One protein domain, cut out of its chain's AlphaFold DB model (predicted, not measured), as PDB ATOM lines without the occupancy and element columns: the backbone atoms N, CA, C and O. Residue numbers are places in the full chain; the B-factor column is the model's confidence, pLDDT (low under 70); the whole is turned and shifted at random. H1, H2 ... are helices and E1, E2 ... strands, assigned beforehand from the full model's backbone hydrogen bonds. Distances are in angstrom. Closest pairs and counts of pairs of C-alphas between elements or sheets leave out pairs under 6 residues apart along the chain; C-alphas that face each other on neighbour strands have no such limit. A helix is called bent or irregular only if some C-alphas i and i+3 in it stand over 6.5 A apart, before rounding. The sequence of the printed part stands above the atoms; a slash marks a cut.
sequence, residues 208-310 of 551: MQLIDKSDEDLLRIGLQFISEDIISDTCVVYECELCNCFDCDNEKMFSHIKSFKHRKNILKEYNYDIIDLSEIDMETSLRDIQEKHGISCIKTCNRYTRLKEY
ATOM      1  N   MET A 208      15.203 -22.073  43.208       30.11
ATOM      2  CA  MET A 208      13.982 -21.256  43.279       30.11
ATOM      3  C   MET A 208      14.220 -19.807  43.756       30.11
ATOM      4  O   MET A 208      13.475 -18.917  43.380       30.11
ATOM      5  N   GLN A 209      15.247 -19.568  44.576       35.84
ATOM      6  CA  GLN A 209      15.622 -18.257  45.126       35.84
ATOM      7  C   GLN A 209      16.541 -17.451  44.188       35.84
ATOM      8  O   GLN A 209      16.717 -16.252  44.397       35.84
ATOM      9  N   LEU A 210      17.131 -18.098  43.175       32.31
ATOM     10  CA  LEU A 210      17.915 -17.447  42.117       32.31
ATOM     11  C   LEU A 210      17.041 -17.106  40.897       32.31
ATOM     12  O   LEU A 210      17.227 -16.056  40.278       32.31
ATOM     13  N   ILE A 211      16.028 -17.935  40.607       40.44
ATOM     14  CA  ILE A 211      15.083 -17.718  39.500       40.44
ATOM     15  C   ILE A 211      14.416 -16.331  39.576       40.44
ATOM     16  O   ILE A 211      14.428 -15.616  38.575       40.44
ATOM     17  N   ASP A 212      13.960 -15.901  40.759       44.06
ATOM     18  CA  ASP A 212      13.280 -14.605  40.965       44.06
ATOM     19  C   ASP A 212      14.127 -13.366  40.602       44.06
ATOM     20  O   ASP A 212      13.564 -12.298  40.360       44.06
ATOM     21  N   LYS A 213      15.464 -13.476  40.540       45.50
ATOM     22  CA  LYS A 213      16.333 -12.405  40.010       45.50
ATOM     23  C   LYS A 213      16.641 -12.584  38.526       45.50
ATOM     24  O   LYS A 213      16.638 -11.604  37.790       45.50
ATOM     25  N   SER A 214      16.850 -13.825  38.081       60.75
ATOM     26  CA  SER A 214      17.114 -14.142  36.669       60.75
ATOM     27  C   SER A 214      15.951 -13.789  35.730       60.75
ATOM     28  O   SER A 214      16.161 -13.594  34.535       60.75
ATOM     29  N   ASP A 215      14.726 -13.701  36.259       67.25
ATOM     30  CA  ASP A 215      13.514 -13.484  35.469       67.25
ATOM     31  C   ASP A 215      13.468 -12.110  34.781       67.25
ATOM     32  O   ASP A 215      12.933 -12.029  33.676       67.25
ATOM     33  N   GLU A 216      14.054 -11.046  35.353       75.44
ATOM     34  CA  GLU A 216      14.155  -9.755  34.647       75.44
ATOM     35  C   GLU A 216      15.196  -9.797  33.519       75.44
ATOM     36  O   GLU A 216      14.926  -9.290  32.431       75.44
ATOM     37  N   ASP A 217      16.345 -10.449  33.719       76.81
ATOM     38  CA  ASP A 217      17.393 -10.561  32.696       76.81
ATOM     39  C   ASP A 217      17.002 -11.502  31.547       76.81
ATOM     40  O   ASP A 217      17.236 -11.186  30.378       76.81
ATOM     41  N   LEU A 218      16.324 -12.614  31.843       71.62
ATOM     42  CA  LEU A 218      15.723 -13.485  30.829       71.62
ATOM     43  C   LEU A 218      14.630 -12.772  30.043       71.62
ATOM     44  O   LEU A 218      14.569 -12.907  28.823       71.62
ATOM     45  N   LEU A 219      13.788 -11.987  30.716       80.88
ATOM     46  CA  LEU A 219      12.763 -11.183  30.061       80.88
ATOM     47  C   LEU A 219      13.398 -10.071  29.211       80.88
ATOM     48  O   LEU A 219      12.940  -9.816  28.101       80.88
ATOM     49  N   ARG A 220      14.519  -9.484  29.650       84.56
ATOM     50  CA  ARG A 220      15.329  -8.528  28.878       84.56
ATOM     51  C   ARG A 220      15.973  -9.152  27.632       84.56
ATOM     52  O   ARG A 220      16.071  -8.495  26.595       84.56
ATOM     53  N   ILE A 221      16.432 -10.398  27.713       85.94
ATOM     54  CA  ILE A 221      16.979 -11.123  26.560       85.94
ATOM     55  C   ILE A 221      15.842 -11.524  25.611       85.94
ATOM     56  O   ILE A 221      15.881 -11.175  24.435       85.94
ATOM     57  N   GLY A 222      14.774 -12.136  26.124       82.62
ATOM     58  CA  GLY A 222      13.611 -12.555  25.337       82.62
ATOM     59  C   GLY A 222      12.904 -11.414  24.598       82.62
ATOM     60  O   GLY A 222      12.546 -11.567  23.432       82.62
ATOM     61  N   LEU A 223      12.802 -10.228  25.213       91.00
ATOM     62  CA  LEU A 223      12.248  -9.014  24.591       91.00
ATOM     63  C   LEU A 223      13.031  -8.501  23.368       91.00
ATOM     64  O   LEU A 223      12.528  -7.633  22.652       91.00
ATOM     65  N   GLN A 224      14.251  -8.982  23.112       93.06
ATOM     66  CA  GLN A 224      14.993  -8.630  21.894       93.06
ATOM     67  C   GLN A 224      14.482  -9.398  20.676       93.06
ATOM     68  O   GLN A 224      14.455  -8.831  19.590       93.06
ATOM     69  N   PHE A 225      13.997 -10.624  20.880       91.88
ATOM     70  CA  PHE A 225      13.433 -11.494  19.844       91.88
ATOM     71  C   PHE A 225      11.952 -11.225  19.554       91.88
ATOM     72  O   PHE A 225      11.304 -12.040  18.900       91.88
ATOM     73  N   ILE A 226      11.398 -10.134  20.089       94.75
ATOM     74  CA  ILE A 226      10.040  -9.693  19.777       94.75
ATOM     75  C   ILE A 226      10.093  -8.631  18.675       94.75
ATOM     76  O   ILE A 226      10.777  -7.618  18.827       94.75
ATOM     77  N   SER A 227       9.354  -8.826  17.594       93.12
ATOM     78  CA  SER A 227       8.993  -7.800  16.612       93.12
ATOM     79  C   SER A 227       7.596  -7.248  16.938       93.12
ATOM     80  O   SER A 227       6.772  -7.911  17.569       93.12
ATOM     81  N   GLU A 228       7.355  -5.987  16.576       92.75
ATOM     82  CA  GLU A 228       6.093  -5.267  16.802       92.75
ATOM     83  C   GLU A 228       5.556  -4.817  15.441       92.75
ATOM     84  O   GLU A 228       6.097  -3.879  14.853       92.75
ATOM     85  N   ASP A 229       4.501  -5.470  14.955       90.62
ATOM     86  CA  ASP A 229       3.847  -5.151  13.686       90.62
ATOM     87  C   ASP A 229       2.502  -4.459  13.932       90.62
ATOM     88  O   ASP A 229       1.591  -4.995  14.568       90.62
ATOM     89  N   ILE A 230       2.357  -3.244  13.403       86.69
ATOM     90  CA  ILE A 230       1.125  -2.454  13.505       86.69
ATOM     91  C   ILE A 230       0.214  -2.833  12.332       86.69
ATOM     92  O   ILE A 230       0.469  -2.448  11.191       86.69
ATOM     93  N   ILE A 231      -0.854  -3.586  12.612       86.50
ATOM     94  CA  ILE A 231      -1.844  -4.003  11.603       86.50
ATOM     95  C   ILE A 231      -2.919  -2.922  11.414       86.50
ATOM     96  O   ILE A 231      -3.410  -2.717  10.302       86.50
ATOM     97  N   SER A 232      -3.268  -2.202  12.481       87.44
ATOM     98  CA  SER A 232      -4.149  -1.031  12.446       87.44
ATOM     99  C   SER A 232      -3.804  -0.054  13.571       87.44
ATOM    100  O   SER A 232      -3.097  -0.412  14.511       87.44
ATOM    101  N   ASP A 233      -4.388   1.146  13.533       84.19
ATOM    102  CA  ASP A 233      -4.270   2.177  14.582       84.19
ATOM    103  C   ASP A 233      -4.673   1.692  15.996       84.19
ATOM    104  O   ASP A 233      -4.403   2.367  16.988       84.19
ATOM    105  N   THR A 234      -5.331   0.531  16.096       86.12
ATOM    106  CA  THR A 234      -5.812  -0.088  17.340       86.12
ATOM    107  C   THR A 234      -5.277  -1.502  17.586       86.12
ATOM    108  O   THR A 234      -5.595  -2.085  18.619       86.12
ATOM    109  N   CYS A 235      -4.492  -2.076  16.666       87.19
ATOM    110  CA  CYS A 235      -4.043  -3.467  16.735       87.19
ATOM    111  C   CYS A 235      -2.544  -3.579  16.434       87.19
ATOM    112  O   CYS A 235      -2.106  -3.448  15.286       87.19
ATOM    113  N   VAL A 236      -1.779  -3.865  17.489       92.25
ATOM    114  CA  VAL A 236      -0.379  -4.289  17.415       92.25
ATOM    115  C   VAL A 236      -0.353  -5.808  17.548       92.25
ATOM    116  O   VAL A 236      -0.978  -6.364  18.450       92.25
ATOM    117  N   VAL A 237       0.366  -6.478  16.655       93.38
ATOM    118  CA  VAL A 237       0.702  -7.894  16.790       93.38
ATOM    119  C   VAL A 237       2.172  -8.001  17.152       93.38
ATOM    120  O   VAL A 237       3.040  -7.405  16.516       93.38
ATOM    121  N   TYR A 238       2.436  -8.775  18.193       96.19
ATOM    122  CA  TYR A 238       3.771  -9.136  18.624       96.19
ATOM    123  C   TYR A 238       4.117 -10.480  18.000       96.19
ATOM    124  O   TYR A 238       3.376 -11.450  18.163       96.19
ATOM    125  N   GLU A 239       5.253 -10.556  17.323       97.00
ATOM    126  CA  GLU A 239       5.834 -11.810  16.851       97.00
ATOM    127  C   GLU A 239       7.073 -12.115  17.687       97.00
ATOM    128  O   GLU A 239       7.902 -11.246  17.932       97.00
ATOM    129  N   CYS A 240       7.218 -13.360  18.133       97.31
ATOM    130  CA  CYS A 240       8.469 -13.849  18.691       97.31
ATOM    131  C   CYS A 240       9.258 -14.587  17.606       97.31
ATOM    132  O   CYS A 240       9.012 -15.773  17.376       97.31
ATOM    133  N   GLU A 241      10.242 -13.921  16.996       96.25
ATOM    134  CA  GLU A 241      11.100 -14.467  15.928       96.25
ATOM    135  C   GLU A 241      11.740 -15.811  16.341       96.25
ATOM    136  O   GLU A 241      11.797 -16.772  15.577       96.25
ATOM    137  N   LEU A 242      12.150 -15.907  17.609       95.94
ATOM    138  CA  LEU A 242      12.824 -17.061  18.212       95.94
ATOM    139  C   LEU A 242      11.914 -18.286  18.444       95.94
ATOM    140  O   LEU A 242      12.387 -19.421  18.578       95.94
ATOM    141  N   CYS A 243      10.603 -18.077  18.553       96.19
ATOM    142  CA  CYS A 243       9.626 -19.149  18.762       96.19
ATOM    143  C   CYS A 243       8.647 -19.325  17.598       96.19
ATOM    144  O   CYS A 243       7.882 -20.293  17.624       96.19
ATOM    145  N   ASN A 244       8.695 -18.427  16.608       95.81
ATOM    146  CA  ASN A 244       7.763 -18.293  15.494       95.81
ATOM    147  C   ASN A 244       6.299 -18.367  15.966       95.81
ATOM    148  O   ASN A 244       5.545 -19.275  15.609       95.81
ATOM    149  N   CYS A 245       5.928 -17.460  16.873       94.94
ATOM    150  CA  CYS A 245       4.571 -17.360  17.400       94.94
ATOM    151  C   CYS A 245       4.124 -15.908  17.554       94.94
ATOM    152  O   CYS A 245       4.921 -15.038  17.904       94.94
ATOM    153  N   PHE A 246       2.829 -15.691  17.342       96.00
ATOM    154  CA  PHE A 246       2.197 -14.382  17.240       96.00
ATOM    155  C   PHE A 246       1.133 -14.236  18.326       96.00
ATOM    156  O   PHE A 246       0.384 -15.186  18.567       96.00
ATOM    157  N   ASP A 247       1.034 -13.061  18.939       95.44
ATOM    158  CA  ASP A 247      -0.086 -12.704  19.813       95.44
ATOM    159  C   ASP A 247      -0.410 -11.207  19.684       95.44
ATOM    160  O   ASP A 247       0.480 -10.394  19.444       95.44
ATOM    161  N   CYS A 248      -1.681 -10.835  19.829       92.44
ATOM    162  CA  CYS A 248      -2.123  -9.434  19.870       92.44
ATOM    163  C   CYS A 248      -2.285  -8.905  21.306       92.44
ATOM    164  O   CYS A 248      -2.670  -7.756  21.505       92.44
ATOM    165  N   ASP A 249      -2.007  -9.744  22.304       93.75
ATOM    166  CA  ASP A 249      -2.125  -9.437  23.724       93.75
ATOM    167  C   ASP A 249      -0.737  -9.376  24.390       93.75
ATOM    168  O   ASP A 249      -0.008 -10.375  24.458       93.75
ATOM    169  N   ASN A 250      -0.383  -8.197  24.912       91.06
ATOM    170  CA  ASN A 250       0.883  -7.941  25.601       91.06
ATOM    171  C   ASN A 250       1.119  -8.937  26.749       91.06
ATOM    172  O   ASN A 250       2.242  -9.413  26.927       91.06
ATOM    173  N   GLU A 251       0.085  -9.267  27.533       92.19
ATOM    174  CA  GLU A 251       0.222 -10.147  28.698       92.19
ATOM    175  C   GLU A 251       0.521 -11.584  28.277       92.19
ATOM    176  O   GLU A 251       1.373 -12.252  28.878       92.19
ATOM    177  N   LYS A 252      -0.118 -12.054  27.200       93.62
ATOM    178  CA  LYS A 252       0.170 -13.372  26.629       93.62
ATOM    179  C   LYS A 252       1.573 -13.433  26.041       93.62
ATOM    180  O   LYS A 252       2.263 -14.425  26.276       93.62
ATOM    181  N   MET A 253       2.045 -12.375  25.377       94.50
ATOM    182  CA  MET A 253       3.428 -12.327  24.893       94.50
ATOM    183  C   MET A 253       4.447 -12.291  26.049       94.50
ATOM    184  O   MET A 253       5.452 -13.001  26.015       94.50
ATOM    185  N   PHE A 254       4.173 -11.570  27.142       90.88
ATOM    186  CA  PHE A 254       5.007 -11.635  28.349       90.88
ATOM    187  C   PHE A 254       5.007 -13.023  29.004       90.88
ATOM    188  O   PHE A 254       6.062 -13.515  29.417       90.88
ATOM    189  N   SER A 255       3.848 -13.681  29.076       93.56
ATOM    190  CA  SER A 255       3.720 -15.064  29.551       93.56
ATOM    191  C   SER A 255       4.501 -16.037  28.657       93.56
ATOM    192  O   SER A 255       5.227 -16.904  29.152       93.56
ATOM    193  N   HIS A 256       4.453 -15.833  27.336       95.50
ATOM    194  CA  HIS A 256       5.249 -16.572  26.364       95.50
ATOM    195  C   HIS A 256       6.757 -16.415  26.617       95.50
ATOM    196  O   HIS A 256       7.442 -17.431  26.734       95.50
ATOM    197  N   ILE A 257       7.267 -15.188  26.772       94.06
ATOM    198  CA  ILE A 257       8.693 -14.920  27.045       94.06
ATOM    199  C   ILE A 257       9.149 -15.606  28.340       94.06
ATOM    200  O   ILE A 257      10.213 -16.227  28.389       94.06
ATOM    201  N   LYS A 258       8.319 -15.557  29.391       92.94
ATOM    202  CA  LYS A 258       8.600 -16.236  30.664       92.94
ATOM    203  C   LYS A 258       8.535 -17.762  30.569       92.94
ATOM    204  O   LYS A 258       9.091 -18.431  31.444       92.94
ATOM    205  N   SER A 259       7.886 -18.322  29.545       94.69
ATOM    206  CA  SER A 259       7.677 -19.764  29.403       94.69
ATOM    207  C   SER A 259       8.986 -20.545  29.248       94.69
ATOM    208  O   SER A 259       9.941 -20.113  28.600       94.69
ATOM    209  N   PHE A 260       9.007 -21.769  29.781       90.75
ATOM    210  CA  PHE A 260      10.149 -22.677  29.649       90.75
ATOM    211  C   PHE A 260      10.525 -22.960  28.182       90.75
ATOM    212  O   PHE A 260      11.702 -23.114  27.863       90.75
ATOM    213  N   LYS A 261       9.539 -22.985  27.270       94.25
ATOM    214  CA  LYS A 261       9.767 -23.182  25.827       94.25
ATOM    215  C   LYS A 261      10.589 -22.035  25.231       94.25
ATOM    216  O   LYS A 261      11.538 -22.304  24.501       94.25
ATOM    217  N   HIS A 262      10.258 -20.790  25.573       94.19
ATOM    218  CA  HIS A 262      10.985 -19.613  25.102       94.19
ATOM    219  C   HIS A 262      12.406 -19.566  25.681       94.19
ATOM    220  O   HIS A 262      13.369 -19.504  24.919       94.19
ATOM    221  N   ARG A 263      12.565 -19.743  27.006       91.19
ATOM    222  CA  ARG A 263      13.888 -19.835  27.663       91.19
ATOM    223  C   ARG A 263      14.785 -20.905  27.021       91.19
ATOM    224  O   ARG A 263      15.957 -20.655  26.755       91.19
ATOM    225  N   LYS A 264      14.228 -22.082  26.705       90.69
ATOM    226  CA  LYS A 264      14.948 -23.172  26.024       90.69
ATOM    227  C   LYS A 264      15.403 -22.797  24.610       90.69
ATOM    228  O   LYS A 264      16.461 -23.252  24.186       90.69
ATOM    229  N   ASN A 265      14.627 -21.996  23.881       92.31
ATOM    230  CA  ASN A 265      15.036 -21.510  22.566       92.31
ATOM    231  C   ASN A 265      16.110 -20.413  22.669       92.31
ATOM    232  O   ASN A 265      17.029 -20.441  21.858       92.31
ATOM    233  N   ILE A 266      16.075 -19.535  23.685       91.06
ATOM    234  CA  ILE A 266      17.142 -18.536  23.921       91.06
ATOM    235  C   ILE A 266      18.492 -19.250  24.048       91.06
ATOM    236  O   ILE A 266      19.437 -18.926  23.336       91.06
ATOM    237  N   LEU A 267      18.570 -20.266  24.911       87.69
ATOM    238  CA  LEU A 267      19.812 -21.010  25.143       87.69
ATOM    239  C   LEU A 267      20.330 -21.693  23.864       87.69
ATOM    240  O   LEU A 267      21.531 -21.660  23.604       87.69
ATOM    241  N   LYS A 268      19.433 -22.221  23.019       89.12
ATOM    242  CA  LYS A 268      19.801 -22.779  21.706       89.12
ATOM    243  C   LYS A 268      20.392 -21.743  20.752       89.12
ATOM    244  O   LYS A 268      21.384 -22.049  20.104       89.12
ATOM    245  N   GLU A 269      19.802 -20.553  20.656       91.50
ATOM    246  CA  GLU A 269      20.273 -19.498  19.744       91.50
ATOM    247  C   GLU A 269      21.702 -19.047  20.093       91.50
ATOM    248  O   GLU A 269      22.527 -18.807  19.214       91.50
ATOM    249  N   TYR A 270      22.037 -19.036  21.387       86.31
ATOM    250  CA  TYR A 270      23.390 -18.748  21.871       86.31
ATOM    251  C   TYR A 270      24.330 -19.974  21.903       86.31
ATOM    252  O   TYR A 270      25.446 -19.864  22.408       86.31
ATOM    253  N   ASN A 271      23.927 -21.115  21.327       83.56
ATOM    254  CA  ASN A 271      24.659 -22.393  21.314       83.56
ATOM    255  C   ASN A 271      25.046 -22.931  22.710       83.56
ATOM    256  O   ASN A 271      26.084 -23.571  22.861       83.56
ATOM    257  N   TYR A 272      24.213 -22.701  23.728       78.31
ATOM    258  CA  TYR A 272      24.332 -23.397  25.011       78.31
ATOM    259  C   TYR A 272      23.616 -24.744  24.912       78.31
ATOM    260  O   TYR A 272      22.383 -24.807  24.821       78.31
ATOM    261  N   ASP A 273      24.388 -25.831  24.924       60.00
ATOM    262  CA  ASP A 273      23.834 -27.179  24.872       60.00
ATOM    263  C   ASP A 273      23.009 -27.480  26.129       60.00
ATOM    264  O   ASP A 273      23.479 -27.446  27.264       60.00
ATOM    265  N   ILE A 274      21.740 -27.828  25.909       55.22
ATOM    266  CA  ILE A 274      20.740 -28.084  26.961       55.22
ATOM    267  C   ILE A 274      21.137 -29.258  27.878       55.22
ATOM    268  O   ILE A 274      20.557 -29.429  28.949       55.22
ATOM    269  N   ILE A 275      22.100 -30.073  27.445       47.53
ATOM    270  CA  ILE A 275      22.575 -31.278  28.125       47.53
ATOM    271  C   ILE A 275      23.366 -30.932  29.402       47.53
ATOM    272  O   ILE A 275      23.304 -31.704  30.350       47.53
ATOM    273  N   ASP A 276      24.015 -29.760  29.466       44.28
ATOM    274  CA  ASP A 276      24.949 -29.389  30.551       44.28
ATOM    275  C   ASP A 276      24.331 -28.482  31.643       44.28
ATOM    276  O   ASP A 276      24.972 -28.064  32.611       44.28
ATOM    277  N   LEU A 277      23.032 -28.180  31.527       48.84
ATOM    278  CA  LEU A 277      22.301 -27.290  32.445       48.84
ATOM    279  C   LEU A 277      22.036 -27.896  33.839       48.84
ATOM    280  O   LEU A 277      21.382 -27.259  34.666       48.84
ATOM    281  N   SER A 278      22.500 -29.119  34.109       48.69
ATOM    282  CA  SER A 278      22.525 -29.692  35.461       48.69
ATOM    283  C   SER A 278      23.705 -29.206  36.304       48.69
ATOM    284  O   SER A 278      23.611 -29.271  37.528       48.69
ATOM    285  N   GLU A 279      24.785 -28.724  35.680       42.69
ATOM    286  CA  GLU A 279      26.022 -28.333  36.375       42.69
ATOM    287  C   GLU A 279      26.369 -26.844  36.206       42.69
ATOM    288  O   GLU A 279      27.001 -26.257  37.088       42.69
ATOM    289  N   ILE A 280      25.902 -26.194  35.132       48.12
ATOM    290  CA  ILE A 280      26.165 -24.771  34.878       48.12
ATOM    291  C   ILE A 280      25.071 -23.879  35.487       48.12
ATOM    292  O   ILE A 280      23.886 -23.994  35.171       48.12
ATOM    293  N   ASP A 281      25.491 -22.923  36.320       58.00
ATOM    294  CA  ASP A 281      24.636 -21.873  36.876       58.00
ATOM    295  C   ASP A 281      24.026 -20.997  35.768       58.00
ATOM    296  O   ASP A 281      24.730 -20.300  35.030       58.00
ATOM    297  N   MET A 282      22.694 -21.002  35.682       57.81
ATOM    298  CA  MET A 282      21.936 -20.235  34.695       57.81
ATOM    299  C   MET A 282      22.204 -18.726  34.801       57.81
ATOM    300  O   MET A 282      22.220 -18.055  33.772       57.81
ATOM    301  N   GLU A 283      22.466 -18.189  36.001       57.62
ATOM    302  CA  GLU A 283      22.804 -16.768  36.182       57.62
ATOM    303  C   GLU A 283      24.152 -16.423  35.526       57.62
ATOM    304  O   GLU A 283      24.296 -15.363  34.913       57.62
ATOM    305  N   THR A 284      25.119 -17.344  35.589       59.47
ATOM    306  CA  THR A 284      26.448 -17.172  34.985       59.47
ATOM    307  C   THR A 284      26.348 -17.199  33.457       59.47
ATOM    308  O   THR A 284      26.776 -16.250  32.804       59.47
ATOM    309  N   SER A 285      25.662 -18.195  32.885       65.88
ATOM    310  CA  SER A 285      25.424 -18.281  31.431       65.88
ATOM    311  C   SER A 285      24.706 -17.052  30.862       65.88
ATOM    312  O   SER A 285      25.012 -16.604  29.759       65.88
ATOM    313  N   LEU A 286      23.747 -16.482  31.599       61.88
ATOM    314  CA  LEU A 286      23.016 -15.289  31.160       61.88
ATOM    315  C   LEU A 286      23.877 -14.023  31.218       61.88
ATOM    316  O   LEU A 286      23.777 -13.187  30.318       61.88
ATOM    317  N   ARG A 287      24.742 -13.896  32.229       65.12
ATOM    318  CA  ARG A 287      25.709 -12.796  32.320       65.12
ATOM    319  C   ARG A 287      26.725 -12.857  31.182       65.12
ATOM    320  O   ARG A 287      26.913 -11.853  30.498       65.12
ATOM    321  N   ASP A 288      27.263 -14.041  30.902       66.56
ATOM    322  CA  ASP A 288      28.158 -14.275  29.767       66.56
ATOM    323  C   ASP A 288      27.492 -13.887  28.436       66.56
ATOM    324  O   ASP A 288      28.116 -13.227  27.608       66.56
ATOM    325  N   ILE A 289      26.211 -14.226  28.231       70.12
ATOM    326  CA  ILE A 289      25.446 -13.799  27.045       70.12
ATOM    327  C   ILE A 289      25.344 -12.265  26.969       70.12
ATOM    328  O   ILE A 289      25.580 -11.693  25.903       70.12
ATOM    329  N   GLN A 290      25.016 -11.586  28.074       68.50
ATOM    330  CA  GLN A 290      24.894 -10.122  28.101       68.50
ATOM    331  C   GLN A 290      26.217  -9.411  27.793       68.50
ATOM    332  O   GLN A 290      26.232  -8.493  26.966       68.50
ATOM    333  N   GLU A 291      27.311  -9.852  28.417       69.00
ATOM    334  CA  GLU A 291      28.646  -9.275  28.249       69.00
ATOM    335  C   GLU A 291      29.211  -9.565  26.847       69.00
ATOM    336  O   GLU A 291      29.636  -8.647  26.143       69.00
ATOM    337  N   LYS A 292      29.132 -10.819  26.381       71.69
ATOM    338  CA  LYS A 292      29.686 -11.266  25.089       71.69
ATOM    339  C   LYS A 292      28.953 -10.700  23.872       71.69
ATOM    340  O   LYS A 292      29.581 -10.487  22.836       71.69
ATOM    341  N   HIS A 293      27.642 -10.471  23.972       67.19
ATOM    342  CA  HIS A 293      26.826  -9.970  22.857       67.19
ATOM    343  C   HIS A 293      26.528  -8.465  22.931       67.19
ATOM    344  O   HIS A 293      25.805  -7.949  22.079       67.19
ATOM    345  N   GLY A 294      27.099  -7.743  23.906       57.34
ATOM    346  CA  GLY A 294      27.005  -6.282  23.984       57.34
ATOM    347  C   GLY A 294      25.565  -5.776  24.089       57.34
ATOM    348  O   GLY A 294      25.203  -4.784  23.446       57.34
ATOM    349  N   ILE A 295      24.724  -6.476  24.859       66.69
ATOM    350  CA  ILE A 295      23.288  -6.195  24.976       66.69
ATOM    351  C   ILE A 295      23.087  -4.818  25.629       66.69
ATOM    352  O   ILE A 295      23.113  -4.647  26.846       66.69
ATOM    353  N   SER A 296      22.904  -3.796  24.785       51.28
ATOM    354  CA  SER A 296      22.798  -2.403  25.220       51.28
ATOM    355  C   SER A 296      21.568  -2.196  26.100       51.28
ATOM    356  O   SER A 296      20.426  -2.253  25.631       51.28
ATOM    357  N   CYS A 297      21.815  -1.873  27.370       47.25
ATOM    358  CA  CYS A 297      20.783  -1.690  28.386       47.25
ATOM    359  C   CYS A 297      19.677  -0.704  27.962       47.25
ATOM    360  O   CYS A 297      18.505  -0.930  28.273       47.25
ATOM    361  N   ILE A 298      20.044   0.332  27.196       48.41
ATOM    362  CA  ILE A 298      19.186   1.430  26.731       48.41
ATOM    363  C   ILE A 298      18.078   0.933  25.792       48.41
ATOM    364  O   ILE A 298      16.919   1.314  25.961       48.41
ATOM    365  N   LYS A 299      18.403   0.073  24.814       55.44
ATOM    366  CA  LYS A 299      17.411  -0.405  23.833       55.44
ATOM    367  C   LYS A 299      16.311  -1.214  24.514       55.44
ATOM    368  O   LYS A 299      15.133  -0.979  24.245       55.44
ATOM    369  N   THR A 300      16.673  -2.110  25.432       55.62
ATOM    370  CA  THR A 300      15.672  -2.937  26.114       55.62
ATOM    371  C   THR A 300      14.891  -2.181  27.180       55.62
ATOM    372  O   THR A 300      13.699  -2.437  27.318       55.62
ATOM    373  N   CYS A 301      15.500  -1.221  27.891       54.47
ATOM    374  CA  CYS A 301      14.749  -0.353  28.804       54.47
ATOM    375  C   CYS A 301      13.647   0.408  28.054       54.47
ATOM    376  O   CYS A 301      12.496   0.363  28.471       54.47
ATOM    377  N   ASN A 302      13.960   1.006  26.900       59.56
ATOM    378  CA  ASN A 302      12.967   1.731  26.101       59.56
ATOM    379  C   ASN A 302      11.812   0.833  25.612       59.56
ATOM    380  O   ASN A 302      10.670   1.288  25.571       59.56
ATOM    381  N   ARG A 303      12.079  -0.436  25.265       63.56
ATOM    382  CA  ARG A 303      11.033  -1.402  24.880       63.56
ATOM    383  C   ARG A 303      10.183  -1.851  26.076       63.56
ATOM    384  O   ARG A 303       8.963  -1.869  25.977       63.56
ATOM    385  N   TYR A 304      10.806  -2.151  27.215       61.59
ATOM    386  CA  TYR A 304      10.101  -2.526  28.447       61.59
ATOM    387  C   TYR A 304       9.195  -1.396  28.965       61.59
ATOM    388  O   TYR A 304       8.057  -1.653  29.350       61.59
ATOM    389  N   THR A 305       9.663  -0.144  28.910       63.88
ATOM    390  CA  THR A 305       8.860   1.037  29.259       63.88
ATOM    391  C   THR A 305       7.631   1.165  28.356       63.88
ATOM    392  O   THR A 305       6.522   1.234  28.871       63.88
ATOM    393  N   ARG A 306       7.788   1.075  27.025       65.69
ATOM    394  CA  ARG A 306       6.653   1.128  26.078       65.69
ATOM    395  C   ARG A 306       5.598   0.051  26.328       65.69
ATOM    396  O   ARG A 306       4.411   0.332  26.224       65.69
ATOM    397  N   LEU A 307       6.021  -1.162  26.679       61.22
ATOM    398  CA  LEU A 307       5.108  -2.263  26.994       61.22
ATOM    399  C   LEU A 307       4.362  -2.071  28.326       61.22
ATOM    400  O   LEU A 307       3.262  -2.597  28.470       61.22
ATOM    401  N   LYS A 308       4.936  -1.325  29.282       62.69
ATOM    402  CA  LYS A 308       4.293  -0.955  30.556       62.69
ATOM    403  C   LYS A 308       3.427   0.304  30.483       62.69
ATOM    404  O   LYS A 308       2.560   0.474  31.331       62.69
ATOM    405  N   GLU A 309       3.679   1.193  29.526       65.56
ATOM    406  CA  GLU A 309       2.971   2.475  29.382       65.56
ATOM    407  C   GLU A 309       1.671   2.382  28.569       65.56
ATOM    408  O   GLU A 309       0.977   3.389  28.423       65.56
ATOM    409  N   TYR A 310       1.301   1.198  28.067       57.19
ATOM    410  CA  TYR A 310      -0.024   1.000  27.480       57.19
ATOM    411  C   TYR A 310      -1.103   1.175  28.565       57.19
ATOM    412  O   TYR A 310      -1.083   0.443  29.556       57.19
TER     413      TYR A 310
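AT A GLANCE: This is residues 208 to 310 of the 551 residues of the protein "Hypothetical protein" of Oppiella nova (UniProt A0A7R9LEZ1). A small antiparallel sheet of three strands makes one end of this domain, with H2 packed over E2 and E3; beyond it the kinked helix H1 is the core of the helical part, with H2, H3, H4 and H5 packed round it, mostly crossed. The turn between E1 and E2 reaches one end of the longest axis, and the unnamed stretch of residues 270 to 281 reaches the other. The printed part has 103 residues with five named helices and three named strands, in the order H1 E1 E2 E3 H2 H3 H4 H5, of the mixed class; the sheet order is E1 E2 E3. It is compact, with a radius of gyration of the C-alphas of 14.3 A, yet elongated, spanning 48 by 25 by 25 A.

HOW THE PARTS SIT: Look first at E1, residues 226 to 232, and E2, residues 235 to 240, an antiparallel hairpin at 156 degrees, where N 229 and O 237 are 2.9 A apart, within hydrogen-bond range. E3, residues 245 to 247, makes a second hairpin with E2, with N 238 and O 247 at 2.8 A; together they are a meander, each strand the antiparallel neighbour of the one before. H2, residues 250 to 258, is on the sheet at a height over the sheet of 9.4 A, over E2 and, only just, E3 with 3 C-alphas; it runs along the strands, at 2 degrees to E2 on the local plane. The hub is H1, residues 208 to 225, which only grazes the sheet with residues 222 to 225. With residues 215 to 223 it touches H2, closest at C-alphas 222 and 257, 5.7 A, at a steep tilt of 61 degrees, opposite ways. H3, residues 260 to 269, touches H1 at C-alphas 222 and 266, the closest, 7.1 A. H4, residues 282 to 292, touches H1 at a shallow tilt of 34 degrees, only just short of steep; the closest C-alphas, 214 and 283, are 6.3 A apart. H5, residues 297 to 308, is about perpendicular to H1 at 87 degrees and touches it, closest at C-alphas 220 and 300, 6.2 A. Every O i to N i+4 pair is within hydrogen-bond range in H2, H3, H4 and H5, but 8 of 14 are in H1.

IN THESE COORDINATES: Find C-alpha 226 at (10.040, -9.693, 19.777); from there E1 runs 18.2 A, E2 returns 16.4 A and E3 adds 7.0 A. H1 begins at C-alpha 208, (13.982, -21.256, 43.279), and runs 25.4 A, with a kink of 44 degrees near residue 215; it is neither bent nor irregular, but only just: C-alphas 213 and 216 are 6.4 A apart. H2 is 12.4 A long, H3 14.5 A, H4 15.3 A, and H5 16.6 A, ending at C-alpha 308, (4.293, -0.955, 30.556).

THE WHOLE: The two C-alphas farthest apart, those of Asp 233 and Glu 279, are 48.2 A apart. The printed part has no cut; the link from H3 to H4, 12 residues, is long, and the others are tight. The mean pLDDT of the printed part is 75.1; look for values under 70 at residues 208 to 215, 273 to 288, 290 to 291 and 293 to 310.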